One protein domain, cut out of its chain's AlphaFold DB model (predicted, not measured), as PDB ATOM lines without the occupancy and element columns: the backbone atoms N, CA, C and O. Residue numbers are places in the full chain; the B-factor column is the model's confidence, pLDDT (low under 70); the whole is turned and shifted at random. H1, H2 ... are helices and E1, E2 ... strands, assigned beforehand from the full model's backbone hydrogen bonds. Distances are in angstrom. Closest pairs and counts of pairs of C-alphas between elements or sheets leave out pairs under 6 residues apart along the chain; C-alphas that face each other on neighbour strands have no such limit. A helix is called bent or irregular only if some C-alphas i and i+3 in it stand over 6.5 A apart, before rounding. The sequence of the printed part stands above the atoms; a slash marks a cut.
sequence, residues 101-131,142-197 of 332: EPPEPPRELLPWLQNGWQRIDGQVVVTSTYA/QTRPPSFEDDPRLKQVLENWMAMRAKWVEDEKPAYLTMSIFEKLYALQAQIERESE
ATOM      1  N   GLU A 101     120.425 169.158 106.552       93.12
ATOM      2  CA  GLU A 101     120.169 170.589 106.655       93.12
ATOM      3  C   GLU A 101     120.459 171.305 105.323       93.12
ATOM      4  O   GLU A 101     121.354 170.893 104.575       93.12
ATOM      5  N   PRO A 102     119.711 172.377 105.006       93.31
ATOM      6  CA  PRO A 102     119.959 173.179 103.815       93.31
ATOM      7  C   PRO A 102     121.368 173.786 103.845       93.31
ATOM      8  O   PRO A 102     121.856 174.154 104.915       93.31
ATOM      9  N   PRO A 103     122.014 173.983 102.680       93.69
ATOM     10  CA  PRO A 103     123.314 174.635 102.630       93.69
ATOM     11  C   PRO A 103     123.214 176.062 103.175       93.69
ATOM     12  O   PRO A 103     122.427 176.875 102.675       93.69
ATOM     13  N   GLU A 104     124.031 176.380 104.179       93.06
ATOM     14  CA  GLU A 104     124.047 177.716 104.770       93.06
ATOM     15  C   GLU A 104     124.480 178.770 103.735       93.06
ATOM     16  O   GLU A 104     125.489 178.592 103.042       93.06
ATOM     17  N   PRO A 105     123.742 179.886 103.604       92.25
ATOM     18  CA  PRO A 105     124.152 180.983 102.750       92.25
ATOM     19  C   PRO A 105     125.417 181.650 103.306       92.25
ATOM     20  O   PRO A 105     125.553 181.826 104.521       92.25
ATOM     21  N   PRO A 106     126.329 182.097 102.426       93.06
ATOM     22  CA  PRO A 106     127.448 182.951 102.798       93.06
ATOM     23  C   PRO A 106     127.022 184.127 103.688       93.06
ATOM     24  O   PRO A 106     125.979 184.745 103.469       93.06
ATOM     25  N   ARG A 107     127.866 184.480 104.669       89.25
ATOM     26  CA  ARG A 107     127.566 185.529 105.667       89.25
ATOM     27  C   ARG A 107     127.177 186.873 105.049       89.25
ATOM     28  O   ARG A 107     126.379 187.601 105.625       89.25
ATOM     29  N   GLU A 108     127.727 187.178 103.880       87.62
ATOM     30  CA  GLU A 108     127.461 188.402 103.121       87.62
ATOM     31  C   GLU A 108     126.041 188.447 102.532       87.62
ATOM     32  O   GLU A 108     125.487 189.531 102.358       87.62
ATOM     33  N   LEU A 109     125.426 187.285 102.265       87.25
ATOM     34  CA  LEU A 109     124.058 187.166 101.747       87.25
ATOM     35  C   LEU A 109     122.995 187.149 102.845       87.25
ATOM     36  O   LEU A 109     121.877 187.597 102.600       87.25
ATOM     37  N   LEU A 110     123.325 186.655 104.043       86.38
ATOM     38  CA  LEU A 110     122.373 186.488 105.151       86.38
ATOM     39  C   LEU A 110     121.487 187.724 105.422       86.38
ATOM     40  O   LEU A 110     120.278 187.536 105.544       86.38
ATOM     41  N   PRO A 111     122.008 188.970 105.469       87.25
ATOM     42  CA  PRO A 111     121.186 190.157 105.735       87.25
ATOM     43  C   PRO A 111     120.141 190.461 104.653       87.25
ATOM     44  O   PRO A 111     119.197 191.209 104.901       87.25
ATOM     45  N   TRP A 112     120.324 189.919 103.449       86.88
ATOM     46  CA  TRP A 112     119.479 190.182 102.288       86.88
ATOM     47  C   TRP A 112     118.412 189.108 102.078       86.88
ATOM     48  O   TRP A 112     117.437 189.349 101.368       86.88
ATOM     49  N   LEU A 113     118.572 187.929 102.679       88.69
ATOM     50  CA  LEU A 113     117.660 186.802 102.507       88.69
ATOM     51  C   LEU A 113     116.511 186.852 103.515       88.69
ATOM     52  O   LEU A 113     116.719 186.979 104.719       88.69
ATOM     53  N   GLN A 114     115.282 186.691 103.028       88.75
ATOM     54  CA  GLN A 114     114.115 186.516 103.893       88.75
ATOM     55  C   GLN A 114     114.020 185.077 104.407       88.75
ATOM     56  O   GLN A 114     114.451 184.139 103.737       88.75
ATOM     57  N   ASN A 115     113.406 184.885 105.578       87.44
ATOM     58  CA  ASN A 115     113.108 183.545 106.088       87.44
ATOM     59  C   ASN A 115     112.229 182.767 105.104       87.44
ATOM     60  O   ASN A 115     111.277 183.306 104.545       87.44
ATOM     61  N   GLY A 116     112.531 181.483 104.932       86.88
ATOM     62  CA  GLY A 116     111.813 180.596 104.021       86.88
ATOM     63  C   GLY A 116     112.757 179.686 103.250       86.88
ATOM     64  O   GLY A 116     112.447 178.511 103.081       86.88
ATOM     65  N   TRP A 117     113.944 180.172 102.873       90.38
ATOM     66  CA  TRP A 117     114.931 179.390 102.117       90.38
ATOM     67  C   TRP A 117     115.404 178.127 102.848       90.38
ATOM     68  O   TRP A 117     115.844 177.183 102.195       90.38
ATOM     69  N   GLN A 118     115.283 178.085 104.176       90.94
ATOM     70  CA  GLN A 118     115.658 176.940 105.006       90.94
ATOM     71  C   GLN A 118     114.772 175.709 104.763       90.94
ATOM     72  O   GLN A 118     115.156 174.588 105.082       90.94
ATOM     73  N   ARG A 119     113.559 175.900 104.235       90.81
ATOM     74  CA  ARG A 119     112.626 174.802 103.980       90.81
ATOM     75  C   ARG A 119     112.880 174.175 102.615       90.81
ATOM     76  O   ARG A 119     113.198 174.889 101.665       90.81
ATOM     77  N   ILE A 120     112.633 172.870 102.500       90.06
ATOM     78  CA  ILE A 120     112.735 172.126 101.234       90.06
ATOM     79  C   ILE A 120     111.787 172.682 100.154       90.06
ATOM     80  O   ILE A 120     112.153 172.787  98.988       90.06
ATOM     81  N   ASP A 121     110.587 173.105 100.561       89.12
ATOM     82  CA  ASP A 121     109.535 173.701  99.727       89.12
ATOM     83  C   ASP A 121     109.586 175.239  99.703       89.12
ATOM     84  O   ASP A 121     108.755 175.897  99.077       89.12
ATOM     85  N   GLY A 122     110.556 175.825 100.403       88.19
ATOM     86  CA  GLY A 122     110.694 177.262 100.550       88.19
ATOM     87  C   GLY A 122     111.258 177.947  99.309       88.19
ATOM     88  O   GLY A 122     112.041 177.367  98.551       88.19
ATOM     89  N   GLN A 123     110.899 179.218  99.136       87.00
ATOM     90  CA  GLN A 123     111.437 180.074  98.081       87.00
ATOM     91  C   GLN A 123     112.590 180.931  98.608       87.00
ATOM     92  O   GLN A 123     112.589 181.363  99.761       87.00
ATOM     93  N   VAL A 124     113.570 181.191  97.743       89.19
ATOM     94  CA  VAL A 124     114.628 182.168  98.005       89.19
ATOM     95  C   VAL A 124     114.093 183.543  97.629       89.19
ATOM     96  O   VAL A 124     113.858 183.811  96.453       89.19
ATOM     97  N   VAL A 125     113.899 184.407  98.624       89.19
ATOM     98  CA  VAL A 125     113.440 185.784  98.420       89.19
ATOM     99  C   VAL A 125     114.515 186.742  98.915       89.19
ATOM    100  O   VAL A 125     114.933 186.680 100.074       89.19
ATOM    101  N   VAL A 126     114.955 187.623  98.018       87.12
ATOM    102  CA  VAL A 126     115.973 188.640  98.287       87.12
ATOM    103  C   VAL A 126     115.292 189.973  98.557       87.12
ATOM    104  O   VAL A 126     114.409 190.403  97.817       87.12
ATOM    105  N   THR A 127     115.715 190.641  99.618       83.38
ATOM    106  CA  THR A 127     115.262 191.982  99.970       83.38
ATOM    107  C   THR A 127     116.134 193.009  99.255       83.38
ATOM    108  O   THR A 127     117.352 192.986  99.391       83.38
ATOM    109  N   SER A 128     115.526 193.937  98.511       75.00
ATOM    110  CA  SER A 128     116.269 194.920  97.705       75.00
ATOM    111  C   SER A 128     117.076 195.922  98.540       75.00
ATOM    112  O   SER A 128     118.107 196.406  98.083       75.00
ATOM    113  N   THR A 129     116.626 196.235  99.759       68.75
ATOM    114  CA  THR A 129     117.310 197.120 100.714       68.75
ATOM    115  C   THR A 129     117.109 196.602 102.137       68.75
ATOM    116  O   THR A 129     115.999 196.225 102.504       68.75
ATOM    117  N   TYR A 130     118.152 196.598 102.969       63.31
ATOM    118  CA  TYR A 130     117.999 196.310 104.400       63.31
ATOM    119  C   TYR A 130     118.288 197.569 105.224       63.31
ATOM    120  O   TYR A 130     119.271 198.281 105.012       63.31
ATOM    121  N   ALA A 131     117.386 197.885 106.153       50.94
ATOM    122  CA  ALA A 131     117.419 199.106 106.948       50.94
ATOM    123  C   ALA A 131     118.320 198.955 108.186       50.94
ATOM    124  O   ALA A 131     117.850 199.095 109.310       50.94
ATOM    125  N   GLN A 142     124.043 211.683  98.531       56.19
ATOM    126  CA  GLN A 142     122.830 211.320  99.260       56.19
ATOM    127  C   GLN A 142     123.046 210.024 100.042       56.19
ATOM    128  O   GLN A 142     123.544 209.019  99.531       56.19
ATOM    129  N   THR A 143     122.666 210.061 101.313       60.94
ATOM    130  CA  THR A 143     122.772 208.937 102.235       60.94
ATOM    131  C   THR A 143     121.583 208.005 102.020       60.94
ATOM    132  O   THR A 143     120.482 208.299 102.487       60.94
ATOM    133  N   ARG A 144     121.789 206.886 101.314       67.44
ATOM    134  CA  ARG A 144     120.745 205.879 101.065       67.44
ATOM    135  C   ARG A 144     121.104 204.533 101.710       67.44
ATOM    136  O   ARG A 144     122.289 204.258 101.921       67.44
ATOM    137  N   PRO A 145     120.112 203.699 102.074       65.56
ATOM    138  CA  PRO A 145     120.389 202.330 102.494       65.56
ATOM    139  C   PRO A 145     121.108 201.561 101.368       65.56
ATOM    140  O   PRO A 145     120.855 201.853 100.194       65.56
ATOM    141  N   PRO A 146     121.992 200.601 101.696       69.44
ATOM    142  CA  PRO A 146     122.620 199.728 100.711       69.44
ATOM    143  C   PRO A 146     121.559 199.042  99.856       69.44
ATOM    144  O   PRO A 146     120.574 198.521 100.388       69.44
ATOM    145  N   SER A 147     121.772 199.037  98.543       76.62
ATOM    146  CA  SER A 147     120.943 198.291  97.604       76.62
ATOM    147  C   SER A 147     121.660 197.010  97.207       76.62
ATOM    148  O   SER A 147     122.847 197.049  96.884       76.62
ATOM    149  N   PHE A 148     120.937 195.893  97.182       77.56
ATOM    150  CA  PHE A 148     121.477 194.617  96.701       77.56
ATOM    151  C   PHE A 148     121.939 194.727  95.238       77.56
ATOM    152  O   PHE A 148     122.902 194.095  94.813       77.56
ATOM    153  N   GLU A 149     121.276 195.592  94.468       77.00
ATOM    154  CA  GLU A 149     121.558 195.804  93.050       77.00
ATOM    155  C   GLU A 149     122.908 196.482  92.777       77.00
ATOM    156  O   GLU A 149     123.415 196.363  91.658       77.00
ATOM    157  N   ASP A 150     123.478 197.162  93.779       78.50
ATOM    158  CA  ASP A 150     124.694 197.970  93.645       78.50
ATOM    159  C   ASP A 150     125.987 197.124  93.679       78.50
ATOM    160  O   ASP A 150     127.039 197.626  93.283       78.50
ATOM    161  N   ASP A 151     125.928 195.855  94.113       79.56
ATOM    162  CA  ASP A 151     127.098 194.966  94.205       79.56
ATOM    163  C   ASP A 151     126.975 193.733  93.282       79.56
ATOM    164  O   ASP A 151     126.330 192.736  93.628       79.56
ATOM    165  N   PRO A 152     127.635 193.745  92.106       84.06
ATOM    166  CA  PRO A 152     127.672 192.596  91.203       84.06
ATOM    167  C   PRO A 152     128.271 191.327  91.826       84.06
ATOM    168  O   PRO A 152     127.939 190.225  91.389       84.06
ATOM    169  N   ARG A 153     129.142 191.446  92.841       88.06
ATOM    170  CA  ARG A 153     129.734 190.280  93.515       88.06
ATOM    171  C   ARG A 153     128.680 189.540  94.328       88.06
ATOM    172  O   ARG A 153     128.616 188.319  94.236       88.06
ATOM    173  N   LEU A 154     127.812 190.260  95.047       85.44
ATOM    174  CA  LEU A 154     126.711 189.652  95.805       85.44
ATOM    175  C   LEU A 154     125.746 188.880  94.899       85.44
ATOM    176  O   LEU A 154     125.282 187.809  95.287       85.44
ATOM    177  N   LYS A 155     125.499 189.362  93.675       87.44
ATOM    178  CA  LYS A 155     124.689 188.639  92.678       87.44
ATOM    179  C   LYS A 155     125.323 187.302  92.299       87.44
ATOM    180  O   LYS A 155     124.651 186.278  92.352       87.44
ATOM    181  N   GLN A 156     126.629 187.285  92.023       89.69
ATOM    182  CA  GLN A 156     127.340 186.042  91.708       89.69
ATOM    183  C   GLN A 156     127.348 185.057  92.889       89.69
ATOM    184  O   GLN A 156     127.187 183.851  92.700       89.69
ATOM    185  N   VAL A 157     127.536 185.557  94.115       92.00
ATOM    186  CA  VAL A 157     127.502 184.731  95.334       92.00
ATOM    187  C   VAL A 157     126.103 184.137  95.537       92.00
ATOM    188  O   VAL A 157     125.991 182.955  95.868       92.00
ATOM    189  N   LEU A 158     125.046 184.921  95.292       91.94
ATOM    190  CA  LEU A 158     123.658 184.463  95.351       91.94
ATOM    191  C   LEU A 158     123.390 183.357  94.333       91.94
ATOM    192  O   LEU A 158     122.867 182.316  94.717       91.94
ATOM    193  N   GLU A 159     123.770 183.551  93.072       92.75
ATOM    194  CA  GLU A 159     123.579 182.553  92.013       92.75
ATOM    195  C   GLU A 159     124.268 181.225  92.347       92.75
ATOM    196  O   GLU A 159     123.653 180.160  92.253       92.75
ATOM    197  N   ASN A 160     125.519 181.282  92.816       94.31
ATOM    198  CA  ASN A 160     126.277 180.090  93.195       94.31
ATOM    199  C   ASN A 160     125.612 179.341  94.359       94.31
ATOM    200  O   ASN A 160     125.444 178.122  94.305       94.31
ATOM    201  N   TRP A 161     125.199 180.062  95.404       95.69
ATOM    202  CA  TRP A 161     124.507 179.448  96.536       95.69
ATOM    203  C   TRP A 161     123.122 178.914  96.144       95.69
ATOM    204  O   TRP A 161     122.744 177.825  96.571       95.69
ATOM    205  N   MET A 162     122.380 179.615  95.282       94.12
ATOM    206  CA  MET A 162     121.099 179.139  94.756       94.12
ATOM    207  C   MET A 162     121.259 177.834  93.974       94.12
ATOM    208  O   MET A 162     120.418 176.949  94.126       94.12
ATOM    209  N   ALA A 163     122.336 177.673  93.200       95.06
ATOM    210  CA  ALA A 163     122.639 176.420  92.510       95.06
ATOM    211  C   ALA A 163     122.939 175.275  93.497       95.06
ATOM    212  O   ALA A 163     122.398 174.178  93.350       95.06
ATOM    213  N   MET A 164     123.730 175.535  94.546       95.06
ATOM    214  CA  MET A 164     123.980 174.557  95.616       95.06
ATOM    215  C   MET A 164     122.686 174.159  96.334       95.06
ATOM    216  O   MET A 164     122.438 172.976  96.562       95.06
ATOM    217  N   ARG A 165     121.837 175.139  96.659       94.12
ATOM    218  CA  ARG A 165     120.537 174.898  97.287       94.12
ATOM    219  C   ARG A 165     119.606 174.119  96.365       94.12
ATOM    220  O   ARG A 165     118.936 173.214  96.839       94.12
ATOM    221  N   ALA A 166     119.544 174.452  95.079       94.75
ATOM    222  CA  ALA A 166     118.710 173.737  94.117       94.75
ATOM    223  C   ALA A 166     119.102 172.258  94.034       94.75
ATOM    224  O   ALA A 166     118.228 171.396  94.093       94.75
ATOM    225  N   LYS A 167     120.411 171.974  94.009       95.50
ATOM    226  CA  LYS A 167     120.931 170.609  94.077       95.50
ATOM    227  C   LYS A 167     120.537 169.902  95.377       95.50
ATOM    228  O   LYS A 167     120.045 168.784  95.331       95.50
ATOM    229  N   TRP A 168     120.691 170.566  96.524       96.06
ATOM    230  CA  TRP A 168     120.230 170.025  97.806       96.06
ATOM    231  C   TRP A 168     118.724 169.721  97.799       96.06
ATOM    232  O   TRP A 168     118.327 168.657  98.257       96.06
ATOM    233  N   VAL A 169     117.885 170.605  97.239       95.50
ATOM    234  CA  VAL A 169     116.438 170.355  97.127       95.50
ATOM    235  C   VAL A 169     116.163 169.110  96.290       95.50
ATOM    236  O   VAL A 169     115.319 168.307  96.670       95.50
ATOM    237  N   GLU A 170     116.838 168.951  95.155       94.56
ATOM    238  CA  GLU A 170     116.680 167.781  94.289       94.56
ATOM    239  C   GLU A 170     117.069 166.483  95.009       94.56
ATOM    240  O   GLU A 170     116.281 165.534  95.020       94.56
ATOM    241  N   ASP A 171     118.232 166.486  95.666       94.00
ATOM    242  CA  ASP A 171     118.804 165.318  96.337       94.00
ATOM    243  C   ASP A 171     117.996 164.930  97.606       94.00
ATOM    244  O   ASP A 171     117.715 163.751  97.826       94.00
ATOM    245  N   GLU A 172     117.538 165.900  98.412       95.31
ATOM    246  CA  GLU A 172     116.857 165.649  99.698       95.31
ATOM    247  C   GLU A 172     115.326 165.547  99.609       95.31
ATOM    248  O   GLU A 172     114.671 165.065 100.541       95.31
ATOM    249  N   LYS A 173     114.702 165.964  98.500       94.81
ATOM    250  CA  LYS A 173     113.235 165.925  98.352       94.81
ATOM    251  C   LYS A 173     112.626 164.540  98.637       94.81
ATOM    252  O   LYS A 173     111.618 164.504  99.351       94.81
ATOM    253  N   PRO A 174     113.181 163.404  98.167       95.12
ATOM    254  CA  PRO A 174     112.656 162.080  98.511       95.12
ATOM    255  C   PRO A 174     112.685 161.782 100.019       95.12
ATOM    256  O   PRO A 174     111.734 161.192 100.540       95.12
ATOM    257  N   ALA A 175     113.727 162.220 100.734       96.38
ATOM    258  CA  ALA A 175     113.851 162.036 102.179       96.38
ATOM    259  C   ALA A 175     112.798 162.857 102.942       96.38
ATOM    260  O   ALA A 175     112.113 162.325 103.816       96.38
ATOM    261  N   TYR A 176     112.571 164.115 102.548       95.75
ATOM    262  CA  TYR A 176     111.524 164.962 103.135       95.75
ATOM    263  C   TYR A 176     110.105 164.442 102.857       95.75
ATOM    264  O   TYR A 176     109.262 164.428 103.756       95.75
ATOM    265  N   LEU A 177     109.832 163.962 101.638       95.75
ATOM    266  CA  LEU A 177     108.558 163.305 101.326       95.75
ATOM    267  C   LEU A 177     108.368 162.045 102.177       95.75
ATOM    268  O   LEU A 177     107.286 161.821 102.716       95.75
ATOM    269  N   THR A 178     109.431 161.258 102.362       97.19
ATOM    270  CA  THR A 178     109.406 160.069 103.223       97.19
ATOM    271  C   THR A 178     109.135 160.433 104.680       97.19
ATOM    272  O   THR A 178     108.343 159.759 105.336       97.19
ATOM    273  N   MET A 179     109.718 161.526 105.180       97.31
ATOM    274  CA  MET A 179     109.446 162.028 106.529       97.31
ATOM    275  C   MET A 179     107.969 162.397 106.689       97.31
ATOM    276  O   MET A 179     107.353 162.019 107.680       97.31
ATOM    277  N   SER A 180     107.365 163.044 105.687       96.38
ATOM    278  CA  SER A 180     105.929 163.349 105.708       96.38
ATOM    279  C   SER A 180     105.061 162.083 105.762       96.38
ATOM    280  O   SER A 180     104.065 162.051 106.483       96.38
ATOM    281  N   ILE A 181     105.435 161.011 105.050       97.44
ATOM    282  CA  ILE A 181     104.747 159.712 105.160       97.44
ATOM    283  C   ILE A 181     104.920 159.114 106.563       97.44
ATOM    284  O   ILE A 181     103.942 158.648 107.145       97.44
ATOM    285  N   PHE A 182     106.128 159.163 107.129       97.56
ATOM    286  CA  PHE A 182     106.398 158.692 108.489       97.56
ATOM    287  C   PHE A 182     105.539 159.434 109.529       97.56
ATOM    288  O   PHE A 182     104.894 158.801 110.361       97.56
ATOM    289  N   GLU A 183     105.458 160.763 109.446       97.00
ATOM    290  CA  GLU A 183     104.613 161.589 110.319       97.00
ATOM    291  C   GLU A 183     103.121 161.264 110.164       97.00
ATOM    292  O   GLU A 183     102.401 161.173 111.162       97.00
ATOM    293  N   LYS A 184     102.649 161.027 108.930       96.75
ATOM    294  CA  LYS A 184     101.269 160.584 108.670       96.75
ATOM    295  C   LYS A 184     100.965 159.245 109.343       96.75
ATOM    296  O   LYS A 184      99.895 159.109 109.930       96.75
ATOM    297  N   LEU A 185     101.877 158.273 109.271       96.88
ATOM    298  CA  LEU A 185     101.708 156.967 109.922       96.88
ATOM    299  C   LEU A 185     101.777 157.069 111.449       96.88
ATOM    300  O   LEU A 185     101.021 156.390 112.140       96.88
ATOM    301  N   TYR A 186     102.601 157.971 111.977       95.50
ATOM    302  CA  TYR A 186     102.651 158.255 113.409       95.50
ATOM    303  C   TYR A 186     101.329 158.835 113.926       95.50
ATOM    304  O   TYR A 186     100.768 158.349 114.909       95.50
ATOM    305  N   ALA A 187     100.778 159.836 113.232       95.44
ATOM    306  CA  ALA A 187      99.465 160.388 113.561       95.44
ATOM    307  C   ALA A 187      98.349 159.334 113.428       95.44
ATOM    308  O   ALA A 187      97.452 159.269 114.272       95.44
ATOM    309  N   LEU A 188      98.433 158.483 112.400       95.06
ATOM    310  CA  LEU A 188      97.508 157.373 112.180       95.06
ATOM    311  C   LEU A 188      97.534 156.368 113.338       95.06
ATOM    312  O   LEU A 188      96.470 155.966 113.804       95.06
ATOM    313  N   GLN A 189      98.719 155.986 113.827       93.56
ATOM    314  CA  GLN A 189      98.849 155.077 114.966       93.56
ATOM    315  C   GLN A 189      98.130 155.637 116.198       93.56
ATOM    316  O   GLN A 189      97.285 154.954 116.777       93.56
ATOM    317  N   ALA A 190      98.388 156.902 116.543       91.31
ATOM    318  CA  ALA A 190      97.737 157.557 117.677       91.31
ATOM    319  C   ALA A 190      96.201 157.599 117.527       91.31
ATOM    320  O   ALA A 190      95.464 157.435 118.503       91.31
ATOM    321  N   GLN A 191      95.697 157.790 116.302       92.12
ATOM    322  CA  GLN A 191      94.262 157.752 116.015       92.12
ATOM    323  C   GLN A 191      93.670 156.343 116.187       92.12
ATOM    324  O   GLN A 191      92.608 156.203 116.797       92.12
ATOM    325  N   ILE A 192      94.345 155.306 115.678       90.50
ATOM    326  CA  ILE A 192      93.907 153.909 115.813       90.50
ATOM    327  C   ILE A 192      93.894 153.492 117.286       90.50
ATOM    328  O   ILE A 192      92.933 152.869 117.722       90.50
ATOM    329  N   GLU A 193      94.904 153.866 118.073       88.62
ATOM    330  CA  GLU A 193      94.963 153.546 119.506       88.62
ATOM    331  C   GLU A 193      93.798 154.177 120.285       88.62
ATOM    332  O   GLU A 193      93.183 153.515 121.125       88.62
ATOM    333  N   ARG A 194      93.424 155.422 119.956       88.56
ATOM    334  CA  ARG A 194      92.301 156.131 120.592       88.56
ATOM    335  C   ARG A 194      90.932 155.541 120.243       88.56
ATOM    336  O   ARG A 194      90.014 155.599 121.058       88.56
ATOM    337  N   GLU A 195      90.768 155.022 119.029       87.00
ATOM    338  CA  GLU A 195      89.471 154.607 118.470       87.00
ATOM    339  C   GLU A 195      89.462 153.138 118.013       87.00
ATOM    340  O   GLU A 195      88.716 152.759 117.108       87.00
ATOM    341  N   SER A 196      90.266 152.294 118.665       77.56
ATOM    342  CA  SER A 196      90.564 150.911 118.251       77.56
ATOM    343  C   SER A 196      89.341 149.996 118.151       77.56
ATOM    344  O   SER A 196      89.322 149.050 117.363       77.56
ATOM    345  N   GLU A 197      88.280 150.270 118.911       80.62
ATOM    346  CA  GLU A 197      87.015 149.533 118.826       80.62
ATOM    347  C   GLU A 197      86.180 149.918 117.601       80.62
ATOM    348  O   GLU A 197      85.401 149.103 117.104       80.62
TER     349      GLU A 197
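AT A GLANCE: This is residues 101 to 131 and 142 to 197 of the 332 residues of an uncharacterized protein of Ktedonobacter sp (UniProt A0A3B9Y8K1). One long helix, H1, bends into two arms; loops of residues 101 to 131 pack along the first arm, H1a, while residues 178 to 197 stick out. The 87 printed residues hold one short strand, E1, then H1: mostly helix. The whole is extended, radius of gyration of the C-alphas 19.6 A, spanning 74 by 27 by 15 A.

HOW THE PARTS SIT: Look at H1, residues 152 to 194, by its hydrogen bonds assigned as one helix but bent: C-alphas 171 and 174 are 7.3 A apart. Its arms H1a, residues 152 to 171, and H1b, residues 174 to 194, stand at a steep tilt of 52 degrees. In both, every O i to N i+4 pair is within hydrogen-bond range. E1, residues 142 to 144, pairs with no named strand and is apart from both arms.

IN THESE COORDINATES: Find C-alpha 152 at (127.672, 192.596, 91.203); H1a runs 29.1 A from there. H1b runs 30.6 A to C-alpha 194 at (92.301, 156.131, 120.592). E1 measures 6.1 A.

THE WHOLE: The C-alphas of Gln 142 and Glu 197, the two farthest apart, are 74.0 A apart. Residues 132 to 141 are not printed; C-alphas 131 and 142 are 15.4 A apart across this cut. The link E1 to H1 is short. Residues 129 to 131 and 142 to 146 have pLDDT under 70.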